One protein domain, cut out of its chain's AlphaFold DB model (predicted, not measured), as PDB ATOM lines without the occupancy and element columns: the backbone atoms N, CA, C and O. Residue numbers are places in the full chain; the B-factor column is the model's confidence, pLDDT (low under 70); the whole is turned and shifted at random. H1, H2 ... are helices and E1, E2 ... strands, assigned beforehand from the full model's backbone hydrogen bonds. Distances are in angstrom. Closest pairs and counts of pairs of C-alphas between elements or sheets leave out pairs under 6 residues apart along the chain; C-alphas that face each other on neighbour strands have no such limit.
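What this domain is: This is residues 4 to 39 and 49 to 95 of the 98 residues of an uncharacterized protein of Methylomonas sp. Kb3 (UniProt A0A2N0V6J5). With little regular structure, the model has two lobes: long loops with H2, H4 and outlying H1, and a small sheet grazed by H3. Of 83 printed residues, 33 lie in H1 H2 E1 E2 E3 H3 H4, class mixed; E1 - E2 - E3 is an antiparallel meander, each strand beside the last. The whole is loose: radius of gyration of the C-alphas 15.2 A, spans 44 by 31 by 27 A.

How they stand to each other: H2, residues 20 to 25, is close to H4, 87 to 94, but not clearly touching: C-alphas 23 and 87 are closest, 7.2 A. Within hydrogen-bond range, find N 51 and O 62, 2.9 A, in hairpin E1, 50 to 53, and E2, 60 to 63; N 61 and O 69, 2.8 A, in hairpin E2 and E3, 68 to 70. H3, 73 to 76, only grazes the sheet. Every O i to N i+4 pair in H2 and H4 is within range.

Where its parts are: Find H1, 4 to 7, from C-alpha 4 at (-18.898, 20.534, -45.025); H4 ends at C-alpha 94, (2.913, 15.865, -36.114).

The domain as a whole: Residues 40 to 48 are cut out; C-alphas 39 and 49 are 18.6 A apart. No printed residue is under 70 in pLDDT.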
ATOM      1  N   GLU A   4     -19.515  20.606 -43.703       74.81
ATOM      2  CA  GLU A   4     -18.898  20.534 -45.025       74.81
ATOM      3  C   GLU A   4     -17.362  20.511 -44.960       74.81
ATOM      4  O   GLU A   4     -16.727  19.788 -45.726       74.81
ATOM      5  N   ILE A   5     -16.753  21.221 -43.999       75.12
ATOM      6  CA  ILE A   5     -15.299  21.190 -43.783       75.12
ATOM      7  C   ILE A   5     -14.873  19.810 -43.276       75.12
ATOM      8  O   ILE A   5     -13.898  19.255 -43.778       75.12
ATOM      9  N   ILE A   6     -15.629  19.227 -42.336       70.00
ATOM     10  CA  ILE A   6     -15.324  17.919 -41.730       70.00
ATOM     11  C   ILE A   6     -15.263  16.820 -42.799       70.00
ATOM     12  O   ILE A   6     -14.358  15.989 -42.772       70.00
ATOM     13  N   ARG A   7     -16.167  16.857 -43.787       71.69
ATOM     14  CA  ARG A   7     -16.220  15.880 -44.893       71.69
ATOM     15  C   ARG A   7     -14.985  15.878 -45.796       71.69
ATOM     16  O   ARG A   7     -14.728  14.873 -46.452       71.69
ATOM     17  N   HIS A   8     -14.236  16.975 -45.834       78.62
ATOM     18  CA  HIS A   8     -13.040  17.113 -46.667       78.62
ATOM     19  C   HIS A   8     -11.735  16.967 -45.875       78.62
ATOM     20  O   HIS A   8     -10.651  17.027 -46.463       78.62
ATOM     21  N   LEU A   9     -11.813  16.760 -44.555       77.19
ATOM     22  CA  LEU A   9     -10.630  16.525 -43.739       77.19
ATOM     23  C   LEU A   9      -9.987  15.195 -44.126       77.19
ATOM     24  O   LEU A   9     -10.626  14.145 -44.162       77.19
ATOM     25  N   LYS A  10      -8.682  15.243 -44.385       76.06
ATOM     26  CA  LYS A  10      -7.857  14.048 -44.538       76.06
ATOM     27  C   LYS A  10      -7.164  13.762 -43.219       76.06
ATOM     28  O   LYS A  10      -6.636  14.669 -42.578       76.06
ATOM     29  N   ARG A  11      -7.151  12.488 -42.830       78.75
ATOM     30  CA  ARG A  11      -6.396  12.035 -41.665       78.75
ATOM     31  C   ARG A  11      -4.913  12.356 -41.871       78.75
ATOM     32  O   ARG A  11      -4.337  11.995 -42.892       78.75
ATOM     33  N   VAL A  12      -4.317  13.028 -40.889       80.50
ATOM     34  CA  VAL A  12      -2.907  13.449 -40.922       80.50
ATOM     35  C   VAL A  12      -1.975  12.344 -40.415       80.50
ATOM     36  O   VAL A  12      -0.847  12.236 -40.881       80.50
ATOM     37  N   ASN A  13      -2.432  11.516 -39.472       79.50
ATOM     38  CA  ASN A  13      -1.632  10.449 -38.871       79.50
ATOM     39  C   ASN A  13      -2.525   9.316 -38.327       79.50
ATOM     40  O   ASN A  13      -3.744   9.477 -38.229       79.50
ATOM     41  N   SER A  14      -1.919   8.190 -37.952       79.81
ATOM     42  CA  SER A  14      -2.562   7.120 -37.181       79.81
ATOM     43  C   SER A  14      -3.149   7.646 -35.860       79.81
ATOM     44  O   SER A  14      -2.704   8.690 -35.373       79.81
ATOM     45  N   PRO A  15      -4.131   6.946 -35.255       86.00
ATOM     46  CA  PRO A  15      -4.675   7.326 -33.955       86.00
ATOM     47  C   PRO A  15      -3.582   7.516 -32.901       86.00
ATOM     48  O   PRO A  15      -2.603   6.769 -32.869       86.00
ATOM     49  N   ILE A  16      -3.769   8.505 -32.029       89.75
ATOM     50  CA  ILE A  16      -2.854   8.831 -30.932       89.75
ATOM     51  C   ILE A  16      -3.627   8.695 -29.623       89.75
ATOM     52  O   ILE A  16      -4.761   9.162 -29.520       89.75
ATOM     53  N   ILE A  17      -3.015   8.063 -28.625       92.25
ATOM     54  CA  ILE A  17      -3.576   7.969 -27.277       92.25
ATOM     55  C   ILE A  17      -3.256   9.274 -26.558       92.25
ATOM     56  O   ILE A  17      -2.089   9.619 -26.397       92.25
ATOM     57  N   LEU A  18      -4.285  10.000 -26.137       94.69
ATOM     58  CA  LEU A  18      -4.144  11.292 -25.474       94.69
ATOM     59  C   LEU A  18      -4.189  11.131 -23.953       94.69
ATOM     60  O   LEU A  18      -4.998  10.357 -23.435       94.69
ATOM     61  N   ASP A  19      -3.354  11.887 -23.236       95.56
ATOM     62  CA  ASP A  19      -3.494  12.054 -21.787       95.56
ATOM     63  C   ASP A  19      -4.737  12.898 -21.485       95.56
ATOM     64  O   ASP A  19      -4.688  14.125 -21.387       95.56
ATOM     65  N   SER A  20      -5.883  12.229 -21.378       94.38
ATOM     66  CA  SER A  20      -7.158  12.919 -21.181       94.38
ATOM     67  C   SER A  20      -7.212  13.745 -19.892       94.38
ATOM     68  O   SER A  20      -7.783  14.838 -19.887       94.38
ATOM     69  N   TYR A  21      -6.562  13.270 -18.829       94.56
ATOM     70  CA  TYR A  21      -6.562  13.938 -17.537       94.56
ATOM     71  C   TYR A  21      -5.741  15.233 -17.575       94.56
ATOM     72  O   TYR A  21      -6.211  16.285 -17.134       94.56
ATOM     73  N   GLY A  22      -4.529  15.183 -18.138       95.38
ATOM     74  CA  GLY A  22      -3.680  16.365 -18.290       95.38
ATOM     75  C   GLY A  22      -4.256  17.391 -19.271       95.38
ATOM     76  O   GLY A  22      -4.311  18.583 -18.955       95.38
ATOM     77  N   LEU A  23      -4.723  16.928 -20.435       96.50
ATOM     78  CA  LEU A  23      -5.132  17.794 -21.546       96.50
ATOM     79  C   LEU A  23      -6.534  18.384 -21.385       96.50
ATOM     80  O   LEU A  23      -6.725  19.571 -21.648       96.50
ATOM     81  N   PHE A  24      -7.518  17.586 -20.962       94.94
ATOM     82  CA  PHE A  24      -8.919  18.023 -20.933       94.94
ATOM     83  C   PHE A  24      -9.400  18.375 -19.526       94.94
ATOM     84  O   PHE A  24     -10.004  19.438 -19.352       94.94
ATOM     85  N   ASP A  25      -9.113  17.534 -18.528       94.12
ATOM     86  CA  ASP A  25      -9.654  17.725 -17.174       94.12
ATOM     87  C   ASP A  25      -8.918  18.836 -16.426       94.12
ATOM     88  O   ASP A  25      -9.527  19.760 -15.880       94.12
ATOM     89  N   LYS A  26      -7.585  18.746 -16.388       96.00
ATOM     90  CA  LYS A  26      -6.735  19.704 -15.677       96.00
ATOM     91  C   LYS A  26      -6.279  20.869 -16.546       96.00
ATOM     92  O   LYS A  26      -5.902  21.893 -15.983       96.00
ATOM     93  N   LYS A  27      -6.325  20.722 -17.877       93.44
ATOM     94  CA  LYS A  27      -5.870  21.723 -18.857       93.44
ATOM     95  C   LYS A  27      -4.464  22.246 -18.542       93.44
ATOM     96  O   LYS A  27      -4.231  23.451 -18.500       93.44
ATOM     97  N   LEU A  28      -3.543  21.325 -18.253       95.12
ATOM     98  CA  LEU A  28      -2.172  21.660 -17.850       95.12
ATOM     99  C   LEU A  28      -1.295  22.057 -19.040       95.12
ATOM    100  O   LEU A  28      -0.321  22.784 -18.862       95.12
ATOM    101  N   GLU A  29      -1.631  21.581 -20.240       93.69
ATOM    102  CA  GLU A  29      -0.836  21.767 -21.450       93.69
ATOM    103  C   GLU A  29      -1.728  22.104 -22.653       93.69
ATOM    104  O   GLU A  29      -2.744  21.447 -22.890       93.69
ATOM    105  N   GLY A  30      -1.324  23.105 -23.443       91.81
ATOM    106  CA  GLY A  30      -2.054  23.542 -24.640       91.81
ATOM    107  C   GLY A  30      -3.469  24.086 -24.367       91.81
ATOM    108  O   GLY A  30      -3.870  24.308 -23.229       91.81
ATOM    109  N   ASP A  31      -4.234  24.316 -25.438       93.06
ATOM    110  CA  ASP A  31      -5.677  24.626 -25.382       93.06
ATOM    111  C   ASP A  31      -6.433  23.589 -26.216       93.06
ATOM    112  O   ASP A  31      -6.808  23.811 -27.370       93.06
ATOM    113  N   TRP A  32      -6.578  22.400 -25.637       94.25
ATOM    114  CA  TRP A  32      -7.243  21.276 -26.278       94.25
ATOM    115  C   TRP A  32      -8.760  21.385 -26.134       94.25
ATOM    116  O   TRP A  32      -9.298  21.587 -25.044       94.25
ATOM    117  N   ARG A  33      -9.473  21.224 -27.254       91.81
ATOM    118  CA  ARG A  33     -10.938  21.281 -27.306       91.81
ATOM    119  C   ARG A  33     -11.486  20.138 -28.143       91.81
ATOM    120  O   ARG A  33     -11.014  19.888 -29.250       91.81
ATOM    121  N   ILE A  34     -12.524  19.483 -27.636       89.19
ATOM    122  CA  ILE A  34     -13.308  18.529 -28.421       89.19
ATOM    123  C   ILE A  34     -14.181  19.346 -29.378       89.19
ATOM    124  O   ILE A  34     -15.036  20.114 -28.940       89.19
ATOM    125  N   VAL A  35     -13.933  19.222 -30.682       87.19
ATOM    126  CA  VAL A  35     -14.633  20.002 -31.723       87.19
ATOM    127  C   VAL A  35     -15.744  19.225 -32.431       87.19
ATOM    128  O   VAL A  35     -16.547  19.831 -33.136       87.19
ATOM    129  N   ALA A  36     -15.776  17.900 -32.269       84.38
ATOM    130  CA  ALA A  36     -16.773  17.002 -32.841       84.38
ATOM    131  C   ALA A  36     -16.765  15.650 -32.107       84.38
ATOM    132  O   ALA A  36     -15.743  15.250 -31.548       84.38
ATOM    133  N   GLN A  37     -17.891  14.940 -32.167       86.00
ATOM    134  CA  GLN A  37     -18.059  13.565 -31.702       86.00
ATOM    135  C   GLN A  37     -18.836  12.785 -32.765       86.00
ATOM    136  O   GLN A  37     -19.726  13.336 -33.413       86.00
ATOM    137  N   GLN A  38     -18.495  11.512 -32.943       82.50
ATOM    138  CA  GLN A  38     -19.230  10.595 -33.805       82.50
ATOM    139  C   GLN A  38     -19.620   9.358 -33.001       82.50
ATOM    140  O   GLN A  38     -18.756   8.579 -32.593       82.50
ATOM    141  N   ASP A  39     -20.921   9.162 -32.813       86.69
ATOM    142  CA  ASP A  39     -21.436   7.972 -32.148       86.69
ATOM    143  C   ASP A  39     -21.325   6.747 -33.061       86.69
ATOM    144  O   ASP A  39     -21.486   6.829 -34.282       86.69
ATOM    145  N   ALA A  49      -5.167   0.100 -36.675       86.06
ATOM    146  CA  ALA A  49      -4.601   0.864 -35.566       86.06
ATOM    147  C   ALA A  49      -4.424  -0.026 -34.329       86.06
ATOM    148  O   ALA A  49      -5.325  -0.155 -33.500       86.06
ATOM    149  N   TYR A  50      -3.244  -0.633 -34.224       92.00
ATOM    150  CA  TYR A  50      -2.820  -1.399 -33.056       92.00
ATOM    151  C   TYR A  50      -1.706  -0.676 -32.312       92.00
ATOM    152  O   TYR A  50      -0.833  -0.063 -32.928       92.00
ATOM    153  N   PHE A  51      -1.698  -0.824 -30.993       93.88
ATOM    154  CA  PHE A  51      -0.631  -0.364 -30.115       93.88
ATOM    155  C   PHE A  51      -0.019  -1.548 -29.386       93.88
ATOM    156  O   PHE A  51      -0.726  -2.511 -29.107       93.88
ATOM    157  N   CYS A  52       1.266  -1.488 -29.049       95.19
ATOM    158  CA  CYS A  52       1.936  -2.532 -28.277       95.19
ATOM    159  C   CYS A  52       2.185  -2.122 -26.825       95.19
ATOM    160  O   CYS A  52       2.444  -0.955 -26.518       95.19
ATOM    161  N   TYR A  53       2.146  -3.104 -25.927       95.06
ATOM    162  CA  TYR A  53       2.540  -2.953 -24.530       95.06
ATOM    163  C   TYR A  53       3.005  -4.287 -23.936       95.06
ATOM    164  O   TYR A  53       2.858  -5.342 -24.554       95.06
ATOM    165  N   GLY A  54       3.575  -4.233 -22.735       94.50
ATOM    166  CA  GLY A  54       4.105  -5.398 -22.032       94.50
ATOM    167  C   GLY A  54       5.626  -5.374 -21.946       94.50
ATOM    168  O   GLY A  54       6.260  -4.333 -22.125       94.50
ATOM    169  N   ALA A  55       6.197  -6.530 -21.623       92.62
ATOM    170  CA  ALA A  55       7.633  -6.723 -21.472       92.62
ATOM    171  C   ALA A  55       8.082  -7.986 -22.218       92.62
ATOM    172  O   ALA A  55       7.274  -8.681 -22.839       92.62
ATOM    173  N   THR A  56       9.374  -8.310 -22.138       90.44
ATOM    174  CA  THR A  56       9.950  -9.530 -22.719       90.44
ATOM    175  C   THR A  56       9.083 -10.755 -22.395       90.44
ATOM    176  O   THR A  56       8.681 -10.954 -21.249       90.44
ATOM    177  N   ASN A  57       8.763 -11.556 -23.416       89.56
ATOM    178  CA  ASN A  57       7.883 -12.738 -23.350       89.56
ATOM    179  C   ASN A  57       6.418 -12.491 -22.930       89.56
ATOM    180  O   ASN A  57       5.678 -13.449 -22.725       89.56
ATOM    181  N   SER A  58       5.976 -11.238 -22.815       94.62
ATOM    182  CA  SER A  58       4.595 -10.867 -22.455       94.62
ATOM    183  C   SER A  58       4.053  -9.721 -23.313       94.62
ATOM    184  O   SER A  58       3.159  -8.984 -22.895       94.62
ATOM    185  N   TRP A  59       4.604  -9.558 -24.517       97.00
ATOM    186  CA  TRP A  59       4.156  -8.545 -25.459       97.00
ATOM    187  C   TRP A  59       2.719  -8.799 -25.904       97.00
ATOM    188  O   TRP A  59       2.340  -9.907 -26.294       97.00
ATOM    189  N   LYS A  60       1.937  -7.728 -25.888       97.25
ATOM    190  CA  LYS A  60       0.563  -7.694 -26.365       97.25
ATOM    191  C   LYS A  60       0.387  -6.541 -27.334       97.25
ATOM    192  O   LYS A  60       1.025  -5.495 -27.182       97.25
ATOM    193  N   LYS A  61      -0.505  -6.721 -28.302       95.81
ATOM    194  CA  LYS A  61      -1.122  -5.611 -29.022       95.81
ATOM    195  C   LYS A  61      -2.542  -5.395 -28.525       95.81
ATOM    196  O   LYS A  61      -3.199  -6.342 -28.101       95.81
ATOM    197  N   ILE A  62      -2.996  -4.160 -28.622       94.56
ATOM    198  CA  ILE A  62      -4.354  -3.734 -28.306       94.56
ATOM    199  C   ILE A  62      -4.866  -2.838 -29.433       94.56
ATOM    200  O   ILE A  62      -4.103  -2.032 -29.973       94.56
ATOM    201  N   ASP A  63      -6.124  -3.010 -29.831       91.44
ATOM    202  CA  ASP A  63      -6.785  -2.106 -30.775       91.44
ATOM    203  C   ASP A  63      -7.463  -0.918 -30.065       91.44
ATOM    204  O   ASP A  63      -7.488  -0.817 -28.839       91.44
ATOM    205  N   VAL A  64      -8.034   0.006 -30.840       87.81
ATOM    206  CA  VAL A  64      -8.741   1.188 -30.304       87.81
ATOM    207  C   VAL A  64     -10.027   0.857 -29.531       87.81
ATOM    208  O   VAL A  64     -10.587   1.744 -28.892       87.81
ATOM    209  N   PHE A  65     -10.499  -0.390 -29.588       88.62
ATOM    210  CA  PHE A  65     -11.698  -0.869 -28.900       88.62
ATOM    211  C   PHE A  65     -11.370  -1.688 -27.643       88.62
ATOM    212  O   PHE A  65     -12.285  -2.111 -26.938       88.62
ATOM    213  N   GLY A  66     -10.085  -1.885 -27.336       89.81
ATOM    214  CA  GLY A  66      -9.632  -2.625 -26.162       89.81
ATOM    215  C   GLY A  66      -9.494  -4.131 -26.376       89.81
ATOM    216  O   GLY A  66      -9.315  -4.857 -25.400       89.81
ATOM    217  N   ASN A  67      -9.558  -4.622 -27.618       92.50
ATOM    218  CA  ASN A  67      -9.309  -6.033 -27.898       92.50
ATOM    219  C   ASN A  67      -7.806  -6.308 -27.857       92.50
ATOM    220  O   ASN A  67      -7.030  -5.638 -28.544       92.50
ATOM    221  N   GLU A  68      -7.402  -7.305 -27.074       95.56
ATOM    222  CA  GLU A  68      -5.999  -7.648 -26.852       95.56
ATOM    223  C   GLU A  68      -5.613  -8.980 -27.486       95.56
ATOM    224  O   GLU A  68      -6.345  -9.965 -27.401       95.56
ATOM    225  N   GLU A  69      -4.400  -9.036 -28.032       95.94
ATOM    226  CA  GLU A  69      -3.803 -10.261 -28.559       95.94
ATOM    227  C   GLU A  69      -2.320 -10.335 -28.184       95.94
ATOM    228  O   GLU A  69      -1.595  -9.338 -28.252       95.94
ATOM    229  N   SER A  70      -1.846 -11.524 -27.810       96.81
ATOM    230  CA  SER A  70      -0.418 -11.771 -27.582       96.81
ATOM    231  C   SER A  70       0.351 -11.726 -28.899       96.81
ATOM    232  O   SER A  70      -0.105 -12.266 -29.906       96.81
ATOM    233  N   ILE A  71       1.534 -11.114 -28.883       96.38
ATOM    234  CA  ILE A  71       2.382 -10.942 -30.068       96.38
ATOM    235  C   ILE A  71       3.846 -11.246 -29.760       96.38
ATOM    236  O   ILE A  71       4.275 -11.308 -28.608       96.38
ATOM    237  N   THR A  72       4.633 -11.413 -30.816       95.38
ATOM    238  CA  THR A  72       6.087 -11.538 -30.715       95.38
ATOM    239  C   THR A  72       6.753 -10.179 -30.489       95.38
ATOM    240  O   THR A  72       6.216  -9.124 -30.827       95.38
ATOM    241  N   GLU A  73       7.984 -10.190 -29.980       94.56
ATOM    242  CA  GLU A  73       8.794  -8.972 -29.837       94.56
ATOM    243  C   GLU A  73       9.048  -8.272 -31.185       94.56
ATOM    244  O   GLU A  73       9.018  -7.046 -31.279       94.56
ATOM    245  N   ASN A  74       9.235  -9.045 -32.261       94.00
ATOM    246  CA  ASN A  74       9.436  -8.500 -33.604       94.00
ATOM    247  C   ASN A  74       8.195  -7.754 -34.126       94.00
ATOM    248  O   ASN A  74       8.319  -6.771 -34.856       94.00
ATOM    249  N   GLU A  75       6.995  -8.207 -33.764       92.94
ATOM    250  CA  GLU A  75       5.755  -7.483 -34.054       92.94
ATOM    251  C   GLU A  75       5.614  -6.253 -33.159       92.94
ATOM    252  O   GLU A  75       5.273  -5.180 -33.655       92.94
ATOM    253  N   ALA A  76       5.945  -6.373 -31.870       93.38
ATOM    254  CA  ALA A  76       5.852  -5.272 -30.916       93.38
ATOM    255  C   ALA A  76       6.715  -4.076 -31.338       93.38
ATOM    256  O   ALA A  76       6.251  -2.939 -31.295       93.38
ATOM    257  N   ASN A  77       7.926  -4.330 -31.841       91.94
ATOM    258  CA  ASN A  77       8.846  -3.290 -32.311       91.94
ATOM    259  C   ASN A  77       8.350  -2.511 -33.543       91.94
ATOM    260  O   ASN A  77       8.879  -1.442 -33.842       91.94
ATOM    261  N   LYS A  78       7.348  -3.027 -34.268       91.69
ATOM    262  CA  LYS A  78       6.755  -2.363 -35.444       91.69
ATOM    263  C   LYS A  78       5.529  -1.524 -35.096       91.69
ATOM    264  O   LYS A  78       5.061  -0.765 -35.941       91.69
ATOM    265  N   LEU A  79       4.993  -1.685 -33.889       91.19
ATOM    266  CA  LEU A  79       3.774  -1.024 -33.449       91.19
ATOM    267  C   LEU A  79       4.092   0.207 -32.588       91.19
ATOM    268  O   LEU A  79       5.082   0.219 -31.852       91.19
ATOM    269  N   PRO A  80       3.249   1.251 -32.642       90.94
ATOM    270  CA  PRO A  80       3.340   2.360 -31.703       90.94
ATOM    271  C   PRO A  80       3.083   1.875 -30.270       90.94
ATOM    272  O   PRO A  80       2.246   1.007 -30.028       90.94
ATOM    273  N   LYS A  81       3.776   2.468 -29.296       91.69
ATOM    274  CA  LYS A  81       3.596   2.124 -27.879       91.69
ATOM    275  C   LYS A  81       2.232   2.581 -27.363       91.69
ATOM    276  O   LYS A  81       1.839   3.726 -27.598       91.69
ATOM    277  N   TYR A  82       1.576   1.733 -26.576       93.69
ATOM    278  CA  TYR A  82       0.358   2.055 -25.831       93.69
ATOM    279  C   TYR A  82       0.694   2.985 -24.656       93.69
ATOM    280  O   TYR A  82       0.897   2.556 -23.523       93.69
ATOM    281  N   SER A  83       0.867   4.273 -24.951       91.88
ATOM    282  CA  SER A  83       1.263   5.283 -23.968       91.88
ATOM    283  C   SER A  83       0.539   6.599 -24.244       91.88
ATOM    284  O   SER A  83       0.553   7.036 -25.400       91.88
ATOM    285  N   PRO A  84      -0.069   7.228 -23.222       94.44
ATOM    286  CA  PRO A  84      -0.737   8.511 -23.384       94.44
ATOM    287  C   PRO A  84       0.267   9.613 -23.736       94.44
ATOM    288  O   PRO A  84       1.433   9.555 -23.333       94.44
ATOM    289  N   LYS A  85      -0.190  10.583 -24.531       95.25
ATOM    290  CA  LYS A  85       0.593  11.704 -25.063       95.25
ATOM    291  C   LYS A  85       0.020  13.038 -24.605       95.25
ATOM    292  O   LYS A  85      -1.196  13.232 -24.682       95.25
ATOM    293  N   GLY A  86       0.909  13.923 -24.157       96.00
ATOM    294  CA  GLY A  86       0.609  15.320 -23.841       96.00
ATOM    295  C   GLY A  86       0.676  16.227 -25.074       96.00
ATOM    296  O   GLY A  86       0.855  15.764 -26.204       96.00
ATOM    297  N   ASP A  87       0.566  17.541 -24.865       95.38
ATOM    298  CA  ASP A  87       0.497  18.530 -25.950       95.38
ATOM    299  C   ASP A  87       1.804  18.551 -26.745       95.38
ATOM    300  O   ASP A  87       1.807  18.473 -27.979       95.38
ATOM    301  N   ARG A  88       2.927  18.592 -26.017       93.88
ATOM    302  CA  ARG A  88       4.264  18.616 -26.612       93.88
ATOM    303  C   ARG A  88       4.522  17.368 -27.448       93.88
ATOM    304  O   ARG A  88       4.981  17.487 -28.580       93.88
ATOM    305  N   ASP A  89       4.184  16.194 -26.917       93.44
ATOM    306  CA  ASP A  89       4.409  14.926 -27.611       93.44
ATOM    307  C   ASP A  89       3.647  14.877 -28.943       93.44
ATOM    308  O   ASP A  89       4.202  14.474 -29.966       93.44
ATOM    309  N   VAL A  90       2.378  15.312 -28.960       92.50
ATOM    310  CA  VAL A  90       1.574  15.316 -30.191       92.50
ATOM    311  C   VAL A  90       2.132  16.303 -31.213       92.50
ATOM    312  O   VAL A  90       2.225  15.969 -32.397       92.50
ATOM    313  N   LYS A  91       2.539  17.501 -30.780       91.94
ATOM    314  CA  LYS A  91       3.153  18.497 -31.672       91.94
ATOM    315  C   LYS A  91       4.447  17.981 -32.297       91.94
ATOM    316  O   LYS A  91       4.616  18.106 -33.511       91.94
ATOM    317  N   GLU A  92       5.305  17.330 -31.511       91.06
ATOM    318  CA  GLU A  92       6.523  16.680 -32.008       91.06
ATOM    319  C   GLU A  92       6.200  15.562 -33.013       91.06
ATOM    320  O   GLU A  92       6.780  15.519 -34.101       91.06
ATOM    321  N   MET A  93       5.220  14.702 -32.705       88.81
ATOM    322  CA  MET A  93       4.779  13.620 -33.598       88.81
ATOM    323  C   MET A  93       4.230  14.132 -34.935       88.81
ATOM    324  O   MET A  93       4.450  13.506 -35.973       88.81
ATOM    325  N   LEU A  94       3.511  15.257 -34.922       88.50
ATOM    326  CA  LEU A  94       2.913  15.865 -36.114       88.50
ATOM    327  C   LEU A  94       3.835  16.875 -36.812       88.50
ATOM    328  O   LEU A  94       3.458  17.414 -37.850       88.50
ATOM    329  N   ARG A  95       5.044  17.108 -36.277       86.19
ATOM    330  CA  ARG A  95       6.009  18.110 -36.765       86.19
ATOM    331  C   ARG A  95       5.405  19.517 -36.872       86.19
ATOM    332  O   ARG A  95       5.691  20.252 -37.815       86.19
TER     333      ARG A  95